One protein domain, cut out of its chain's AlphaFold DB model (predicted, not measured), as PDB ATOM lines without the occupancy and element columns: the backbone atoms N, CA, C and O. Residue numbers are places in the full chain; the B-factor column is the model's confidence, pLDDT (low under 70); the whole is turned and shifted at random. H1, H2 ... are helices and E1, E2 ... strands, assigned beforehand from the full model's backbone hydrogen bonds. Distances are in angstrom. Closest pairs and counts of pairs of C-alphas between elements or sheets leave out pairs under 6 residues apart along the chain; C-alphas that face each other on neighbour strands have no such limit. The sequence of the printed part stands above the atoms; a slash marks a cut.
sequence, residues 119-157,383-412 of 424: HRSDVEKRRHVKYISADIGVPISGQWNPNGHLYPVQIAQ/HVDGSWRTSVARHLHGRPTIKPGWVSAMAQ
ATOM      1  N   HIS A 119     112.331  56.576  87.138       82.62
ATOM      2  CA  HIS A 119     111.135  55.733  87.060       82.62
ATOM      3  C   HIS A 119     111.084  54.639  88.148       82.62
ATOM      4  O   HIS A 119     109.998  54.239  88.556       82.62
ATOM      5  N   ARG A 120     112.239  54.175  88.652       79.88
ATOM      6  CA  ARG A 120     112.343  53.187  89.748       79.88
ATOM      7  C   ARG A 120     112.402  53.824  91.134       79.88
ATOM      8  O   ARG A 120     112.392  53.119  92.137       79.88
ATOM      9  N   SER A 121     112.537  55.145  91.197       77.12
ATOM     10  CA  SER A 121     112.691  55.862  92.457       77.12
ATOM     11  C   SER A 121     111.328  56.218  93.029       77.12
ATOM     12  O   SER A 121     110.568  56.950  92.405       77.12
ATOM     13  N   ASP A 122     111.045  55.766  94.243       78.06
ATOM     14  CA  ASP A 122     109.917  56.244  95.044       78.06
ATOM     15  C   ASP A 122     110.457  57.230  96.089       78.06
ATOM     16  O   ASP A 122     110.824  56.847  97.204       78.06
ATOM     17  N   VAL A 123     110.596  58.500  95.700       80.94
ATOM     18  CA  VAL A 123     111.227  59.535  96.539       80.94
ATOM     19  C   VAL A 123     110.451  59.726  97.836       80.94
ATOM     20  O   VAL A 123     111.051  59.797  98.905       80.94
ATOM     21  N   GLU A 124     109.127  59.712  97.756       77.25
ATOM     22  CA  GLU A 124     108.191  59.806  98.870       77.25
ATOM     23  C   GLU A 124     108.320  58.674  99.901       77.25
ATOM     24  O   GLU A 124     107.901  58.847 101.040       77.25
ATOM     25  N   LYS A 125     108.923  57.531  99.542       75.44
ATOM     26  CA  LYS A 125     109.143  56.398 100.463       75.44
ATOM     27  C   LYS A 125     110.456  56.494 101.237       75.44
ATOM     28  O   LYS A 125     110.749  55.633 102.072       75.44
ATOM     29  N   ARG A 126     111.295  57.487 100.942       77.75
ATOM     30  CA  ARG A 126     112.592  57.633 101.606       77.75
ATOM     31  C   ARG A 126     112.393  57.995 103.071       77.75
ATOM     32  O   ARG A 126     111.560  58.820 103.414       77.75
ATOM     33  N   ARG A 127     113.242  57.437 103.938       79.69
ATOM     34  CA  ARG A 127     113.137  57.587 105.405       79.69
ATOM     35  C   ARG A 127     113.155  59.035 105.901       79.69
ATOM     36  O   ARG A 127     112.654  59.304 106.981       79.69
ATOM     37  N   HIS A 128     113.784  59.936 105.151       82.69
ATOM     38  CA  HIS A 128     113.887  61.349 105.502       82.69
ATOM     39  C   HIS A 128     112.759  62.201 104.902       82.69
ATOM     40  O   HIS A 128     112.734  63.399 105.153       82.69
ATOM     41  N   VAL A 129     111.833  61.635 104.122       80.50
ATOM     42  CA  VAL A 129     110.603  62.331 103.726       80.50
ATOM     43  C   VAL A 129     109.585  62.106 104.832       80.50
ATOM     44  O   VAL A 129     109.230  60.966 105.119       80.50
ATOM     45  N   LYS A 130     109.146  63.182 105.488       79.62
ATOM     46  CA  LYS A 130     108.193  63.080 106.601       79.62
ATOM     47  C   LYS A 130     106.786  62.793 106.086       79.62
ATOM     48  O   LYS A 130     106.111  61.909 106.594       79.62
ATOM     49  N   TYR A 131     106.366  63.573 105.098       73.06
ATOM     50  CA  TYR A 131     105.062  63.506 104.447       73.06
ATOM     51  C   TYR A 131     105.111  64.344 103.165       73.06
ATOM     52  O   TYR A 131     106.077  65.076 102.917       73.06
ATOM     53  N   ILE A 132     104.063  64.254 102.352       73.44
ATOM     54  CA  ILE A 132     103.835  65.192 101.257       73.44
ATOM     55  C   ILE A 132     102.863  66.255 101.759       73.44
ATOM     56  O   ILE A 132     101.780  65.900 102.214       73.44
ATOM     57  N   SER A 133     103.246  67.536 101.722       72.00
ATOM     58  CA  SER A 133     102.299  68.619 102.022       72.00
ATOM     59  C   SER A 133     101.169  68.531 101.005       72.00
ATOM     60  O   SER A 133     101.458  68.409  99.813       72.00
ATOM     61  N   ALA A 134      99.913  68.543 101.442       61.66
ATOM     62  CA  ALA A 134      98.806  68.502 100.492       61.66
ATOM     63  C   ALA A 134      98.329  69.894 100.057       61.66
ATOM     64  O   ALA A 134      97.733  69.980  98.992       61.66
ATOM     65  N   ASP A 135      98.725  70.967 100.754       61.72
ATOM     66  CA  ASP A 135      98.522  72.342 100.274       61.72
ATOM     67  C   ASP A 135      99.444  72.642  99.083       61.72
ATOM     68  O   ASP A 135      99.014  73.144  98.051       61.72
ATOM     69  N   ILE A 136     100.728  72.278  99.199       71.38
ATOM     70  CA  ILE A 136     101.747  72.576  98.175       71.38
ATOM     71  C   ILE A 136     101.946  71.386  97.216       71.38
ATOM     72  O   ILE A 136     102.415  71.528  96.089       71.38
ATOM     73  N   GLY A 137     101.600  70.172  97.644       71.06
ATOM     74  CA  GLY A 137     101.701  68.953  96.836       71.06
ATOM     75  C   GLY A 137     103.112  68.356  96.718       71.06
ATOM     76  O   GLY A 137     103.302  67.448  95.903       71.06
ATOM     77  N   VAL A 138     104.080  68.826  97.517       83.31
ATOM     78  CA  VAL A 138     105.515  68.471  97.447       83.31
ATOM     79  C   VAL A 138     106.054  67.899  98.773       83.31
ATOM     80  O   VAL A 138     105.465  68.133  99.835       83.31
ATOM     81  N   PRO A 139     107.144  67.103  98.759       84.62
ATOM     82  CA  PRO A 139     107.623  66.408  99.954       84.62
ATOM     83  C   PRO A 139     108.284  67.334 100.985       84.62
ATOM     84  O   PRO A 139     109.192  68.098 100.654       84.62
ATOM     85  N   ILE A 140     107.921  67.167 102.260       85.38
ATOM     86  CA  ILE A 140     108.582  67.807 103.406       85.38
ATOM     87  C   ILE A 140     109.731  66.922 103.897       85.38
ATOM     88  O   ILE A 140     109.543  65.756 104.253       85.38
ATOM     89  N   SER A 141     110.945  67.470 103.907       90.25
ATOM     90  CA  SER A 141     112.166  66.770 104.309       90.25
ATOM     91  C   SER A 141     112.454  66.916 105.797       90.25
ATOM     92  O   SER A 141     112.420  68.012 106.347       90.25
ATOM     93  N   GLY A 142     112.822  65.815 106.437       88.38
ATOM     94  CA  GLY A 142     113.433  65.762 107.761       88.38
ATOM     95  C   GLY A 142     114.962  65.656 107.728       88.38
ATOM     96  O   GLY A 142     115.567  65.489 108.780       88.38
ATOM     97  N   GLN A 143     115.602  65.704 106.548       89.12
ATOM     98  CA  GLN A 143     117.012  65.319 106.377       89.12
ATOM     99  C   GLN A 143     117.997  66.158 107.208       89.12
ATOM    100  O   GLN A 143     118.912  65.604 107.810       89.12
ATOM    101  N   TRP A 144     117.818  67.481 107.227       90.56
ATOM    102  CA  TRP A 144     118.692  68.423 107.943       90.56
ATOM    103  C   TRP A 144     118.018  69.102 109.136       90.56
ATOM    104  O   TRP A 144     118.694  69.714 109.955       90.56
ATOM    105  N   ASN A 145     116.696  68.983 109.249       89.94
ATOM    106  CA  ASN A 145     115.927  69.497 110.372       89.94
ATOM    107  C   ASN A 145     114.777  68.522 110.671       89.94
ATOM    108  O   ASN A 145     113.901  68.364 109.813       89.94
ATOM    109  N   PRO A 146     114.741  67.892 111.861       87.88
ATOM    110  CA  PRO A 146     113.708  66.921 112.212       87.88
ATOM    111  C   PRO A 146     112.305  67.532 112.264       87.88
ATOM    112  O   PRO A 146     111.331  66.802 112.078       87.88
ATOM    113  N   ASN A 147     112.170  68.850 112.447       87.00
ATOM    114  CA  ASN A 147     110.870  69.525 112.440       87.00
ATOM    115  C   ASN A 147     110.224  69.510 111.048       87.00
ATOM    116  O   ASN A 147     109.001  69.451 110.947       87.00
ATOM    117  N   GLY A 148     111.019  69.373 109.987       88.88
ATOM    118  CA  GLY A 148     110.541  69.385 108.609       88.88
ATOM    119  C   GLY A 148     110.886  70.696 107.909       88.88
ATOM    120  O   GLY A 148     110.860  71.760 108.516       88.88
ATOM    121  N   HIS A 149     111.243  70.613 106.632       92.31
ATOM    122  CA  HIS A 149     111.496  71.768 105.774       92.31
ATOM    123  C   HIS A 149     111.337  71.389 104.301       92.31
ATOM    124  O   HIS A 149     111.464  70.221 103.923       92.31
ATOM    125  N   LEU A 150     111.083  72.384 103.457       92.50
ATOM    126  CA  LEU A 150     111.123  72.222 102.009       92.50
ATOM    127  C   LEU A 150     112.585  72.120 101.570       92.50
ATOM    128  O   LEU A 150     113.393  73.003 101.862       92.50
ATOM    129  N   TYR A 151     112.930  71.022 100.900       94.50
ATOM    130  CA  TYR A 151     114.288  70.787 100.420       94.50
ATOM    131  C   TYR A 151     114.294  70.703  98.886       94.50
ATOM    132  O   TYR A 151     113.813  69.701  98.345       94.50
ATOM    133  N   PRO A 152     114.850  71.707  98.175       94.81
ATOM    134  CA  PRO A 152     114.721  71.821  96.721       94.81
ATOM    135  C   PRO A 152     115.154  70.574  95.947       94.81
ATOM    136  O   PRO A 152     114.446  70.123  95.052       94.81
ATOM    137  N   VAL A 153     116.274  69.951  96.334       93.06
ATOM    138  CA  VAL A 153     116.775  68.735  95.667       93.06
ATOM    139  C   VAL A 153     115.782  67.585  95.798       93.06
ATOM    140  O   VAL A 153     115.530  66.873  94.835       93.06
ATOM    141  N   GLN A 154     115.193  67.397  96.980       93.31
ATOM    142  CA  GLN A 154     114.206  66.342  97.196       93.31
ATOM    143  C   GLN A 154     112.934  66.593  96.380       93.31
ATOM    144  O   GLN A 154     112.371  65.646  95.837       93.31
ATOM    145  N   ILE A 155     112.506  67.851  96.265       93.50
ATOM    146  CA  ILE A 155     111.332  68.244  95.477       93.50
ATOM    147  C   ILE A 155     111.592  68.031  93.981       93.50
ATOM    148  O   ILE A 155     110.765  67.422  93.304       93.50
ATOM    149  N   ALA A 156     112.764  68.422  93.477       94.94
ATOM    150  CA  ALA A 156     113.165  68.163  92.095       94.94
ATOM    151  C   ALA A 156     113.233  66.660  91.798       94.94
ATOM    152  O   ALA A 156     112.666  66.186  90.816       94.94
ATOM    153  N   GLN A 157     113.859  65.879  92.684       93.31
ATOM    154  CA  GLN A 157     113.939  64.430  92.520       93.31
ATOM    155  C   GLN A 157     112.557  63.769  92.541       93.31
ATOM    156  O   GLN A 157     112.304  62.844  91.768       93.31
ATOM    157  N   HIS A 383     115.053  81.851  92.913       89.94
ATOM    158  CA  HIS A 383     115.589  83.195  93.081       89.94
ATOM    159  C   HIS A 383     116.001  83.805  91.734       89.94
ATOM    160  O   HIS A 383     116.220  83.097  90.755       89.94
ATOM    161  N   VAL A 384     116.196  85.128  91.713       89.62
ATOM    162  CA  VAL A 384     116.661  85.887  90.532       89.62
ATOM    163  C   VAL A 384     117.983  85.346  89.965       89.62
ATOM    164  O   VAL A 384     118.222  85.415  88.767       89.62
ATOM    165  N   ASP A 385     118.836  84.772  90.816       88.06
ATOM    166  CA  ASP A 385     120.107  84.140  90.434       88.06
ATOM    167  C   ASP A 385     119.949  82.693  89.911       88.06
ATOM    168  O   ASP A 385     120.940  81.998  89.687       88.06
ATOM    169  N   GLY A 386     118.712  82.217  89.742       87.38
ATOM    170  CA  GLY A 386     118.375  80.863  89.309       87.38
ATOM    171  C   GLY A 386     118.476  79.802  90.409       87.38
ATOM    172  O   GLY A 386     118.221  78.628  90.139       87.38
ATOM    173  N   SER A 387     118.841  80.178  91.639       87.94
ATOM    174  CA  SER A 387     119.062  79.231  92.732       87.94
ATOM    175  C   SER A 387     117.797  78.905  93.528       87.94
ATOM    176  O   SER A 387     116.853  79.689  93.594       87.94
ATOM    177  N   TRP A 388     117.814  77.756  94.211       93.00
ATOM    178  CA  TRP A 388     116.825  77.405  95.232       93.00
ATOM    179  C   TRP A 388     117.499  77.284  96.595       93.00
ATOM    180  O   TRP A 388     118.365  76.424  96.810       93.00
ATOM    181  N   ARG A 389     117.100  78.144  97.532       90.94
ATOM    182  CA  ARG A 389     117.707  78.223  98.863       90.94
ATOM    183  C   ARG A 389     117.052  77.253  99.837       90.94
ATOM    184  O   ARG A 389     115.844  77.040  99.825       90.94
ATOM    185  N   THR A 390     117.863  76.666 100.713       91.88
ATOM    186  CA  THR A 390     117.383  75.793 101.793       91.88
ATOM    187  C   THR A 390     117.231  76.601 103.078       91.88
ATOM    188  O   THR A 390     118.193  77.203 103.550       91.88
ATOM    189  N   SER A 391     116.038  76.598 103.674       92.25
ATOM    190  CA  SER A 391     115.680  77.453 104.819       92.25
ATOM    191  C   SER A 391     116.248  77.015 106.174       92.25
ATOM    192  O   SER A 391     116.052  77.699 107.174       92.25
ATOM    193  N   VAL A 392     116.963  75.890 106.236       93.44
ATOM    194  CA  VAL A 392     117.506  75.329 107.484       93.44
ATOM    195  C   VAL A 392     119.025  75.285 107.461       93.44
ATOM    196  O   VAL A 392     119.635  75.227 106.397       93.44
ATOM    197  N   ALA A 393     119.650  75.287 108.637       92.06
ATOM    198  CA  ALA A 393     121.089  75.091 108.753       92.06
ATOM    199  C   ALA A 393     121.476  73.647 108.391       92.06
ATOM    200  O   ALA A 393     120.681  72.718 108.543       92.06
ATOM    201  N   ARG A 394     122.715  73.448 107.937       89.56
ATOM    202  CA  ARG A 394     123.281  72.114 107.709       89.56
ATOM    203  C   ARG A 394     124.485  71.898 108.611       89.56
ATOM    204  O   ARG A 394     125.487  72.607 108.512       89.56
ATOM    205  N   HIS A 395     124.385  70.877 109.454       87.25
ATOM    206  CA  HIS A 395     125.456  70.450 110.344       87.25
ATOM    207  C   HIS A 395     126.235  69.304 109.698       87.25
ATOM    208  O   HIS A 395     125.663  68.294 109.288       87.25
ATOM    209  N   LEU A 396     127.547  69.475 109.579       82.94
ATOM    210  CA  LEU A 396     128.468  68.480 109.043       82.94
ATOM    211  C   LEU A 396     129.450  68.116 110.152       82.94
ATOM    212  O   LEU A 396     130.046  69.001 110.762       82.94
ATOM    213  N   HIS A 397     129.606  66.824 110.432       81.81
ATOM    214  CA  HIS A 397     130.494  66.381 111.504       81.81
ATOM    215  C   HIS A 397     131.935  66.838 111.225       81.81
ATOM    216  O   HIS A 397     132.444  66.647 110.120       81.81
ATOM    217  N   GLY A 398     132.562  67.492 112.205       85.50
ATOM    218  CA  GLY A 398     133.917  68.035 112.071       85.50
ATOM    219  C   GLY A 398     134.059  69.232 111.119       85.50
ATOM    220  O   GLY A 398     135.183  69.579 110.764       85.50
ATOM    221  N   ARG A 399     132.962  69.870 110.680       86.69
ATOM    222  CA  ARG A 399     133.003  71.069 109.821       86.69
ATOM    223  C   ARG A 399     132.120  72.196 110.369       86.69
ATOM    224  O   ARG A 399     131.147  71.920 111.072       86.69
ATOM    225  N   PRO A 400     132.417  73.466 110.027       88.00
ATOM    226  CA  PRO A 400     131.555  74.588 110.377       88.00
ATOM    227  C   PRO A 400     130.120  74.388 109.880       88.00
ATOM    228  O   PRO A 400     129.886  73.859 108.792       88.00
ATOM    229  N   THR A 401     129.159  74.836 110.687       90.44
ATOM    230  CA  THR A 401     127.739  74.787 110.323       90.44
ATOM    231  C   THR A 401     127.472  75.731 109.159       90.44
ATOM    232  O   THR A 401     127.825  76.911 109.207       90.44
ATOM    233  N   ILE A 402     126.801  75.223 108.129       91.44
ATOM    234  CA  ILE A 402     126.342  76.039 107.009       91.44
ATOM    235  C   ILE A 402     125.042  76.718 107.442       91.44
ATOM    236  O   ILE A 402     124.074  76.044 107.806       91.44
ATOM    237  N   LYS A 403     125.036  78.054 107.432       92.81
ATOM    238  CA  LYS A 403     123.876  78.868 107.822       92.81
ATOM    239  C   LYS A 403     122.700  78.666 106.853       92.81
ATOM    240  O   LYS A 403     122.952  78.367 105.687       92.81
ATOM    241  N   PRO A 404     121.443  78.851 107.306       94.50
ATOM    242  CA  PRO A 404     120.269  78.874 106.432       94.50
ATOM    243  C   PRO A 404     120.454  79.768 105.200       94.50
ATOM    244  O   PRO A 404     121.169  80.768 105.252       94.50
ATOM    245  N   GLY A 405     119.794  79.414 104.100       90.81
ATOM    246  CA  GLY A 405     119.901  80.110 102.817       90.81
ATOM    247  C   GLY A 405     120.934  79.512 101.858       90.81
ATOM    248  O   GLY A 405     121.191  80.098 100.809       90.81
ATOM    249  N   TRP A 406     121.526  78.361 102.196       91.06
ATOM    250  CA  TRP A 406     122.491  77.671 101.339       91.06
ATOM    251  C   TRP A 406     121.821  76.990 100.144       91.06
ATOM    252  O   TRP A 406     120.690  76.503 100.225       91.06
ATOM    253  N   VAL A 407     122.558  76.930  99.037       89.12
ATOM    254  CA  VAL A 407     122.149  76.266  97.798       89.12
ATOM    255  C   VAL A 407     122.857  74.919  97.731       89.12
ATOM    256  O   VAL A 407     124.069  74.825  97.928       89.12
ATOM    257  N   SER A 408     122.102  73.849  97.500       78.69
ATOM    258  CA  SER A 408     122.696  72.525  97.312       78.69
ATOM    259  C   SER A 408     123.392  72.456  95.954       78.69
ATOM    260  O   SER A 408     122.852  72.961  94.977       78.69
ATOM    261  N   ALA A 409     124.538  71.777  95.853       65.88
ATOM    262  CA  ALA A 409     125.232  71.596  94.572       65.88
ATOM    263  C   ALA A 409     124.343  70.911  93.510       65.88
ATOM    264  O   ALA A 409     124.411  71.237  92.336       65.88
ATOM    265  N   MET A 410     123.434  70.021  93.932       59.81
ATOM    266  CA  MET A 410     122.429  69.401  93.050       59.81
ATOM    267  C   MET A 410     121.212  70.296  92.754       59.81
ATOM    268  O   MET A 410     120.385  69.935  91.927       59.81
ATOM    269  N   ALA A 411     121.068  71.428  93.446       49.53
ATOM    270  CA  ALA A 411     120.046  72.442  93.181       49.53
ATOM    271  C   ALA A 411     120.588  73.586  92.304       49.53
ATOM    272  O   ALA A 411     119.908  74.587  92.117       49.53
ATOM    273  N   GLN A 412     121.801  73.465  91.760       42.88
ATOM    274  CA  GLN A 412     122.302  74.368  90.727       42.88
ATOM    275  C   GLN A 412     121.792  73.888  89.364       42.88
ATOM    276  O   GLN A 412     122.527  73.318  88.564       42.88
TER     277      GLN A 412
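This is residues 119 to 157 and 383 to 412 of the 424 residues of an uncharacterized protein of Paragonimus westermani (UniProt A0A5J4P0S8). Little regular structure is here: a small two-strand hairpin, E1 and E2, with one short helix, H1, beside E2, and a second piece, residues 383 to 412, a long loop that folds back on itself without a named element. Of 69 printed residues, 13 are in named elements, in the order E1, E2, H1, a mixed class; the sheet is antiparallel. The whole is compact, with a radius of gyration of the C-alphas of 12.6 A and spans of 33 by 30 by 25 A.

Look at E1, residues 129 to 132, and E2, residues 139 to 141: this hairpin is antiparallel at 153 degrees, with N 130 and O 140 2.9 A apart, within hydrogen-bond range. In H1, residues 152 to 157, every O i to N i+4 pair is within range; its closest C-alphas to E2 are Ile 155 and Pro 139, 6.1 A.

Find C-alpha 129 at (110.603, 62.331, 103.726), where E1 begins, and C-alpha 157 at (113.939, 64.430, 92.520), where H1 ends. E1 measures 7.8 A, E2 6.3 A, H1 8.5 A.

Across the cut, C-alphas 157 and 383 are 18.8 A apart. Residues 134 to 135 and 409 to 412 are under pLDDT 70.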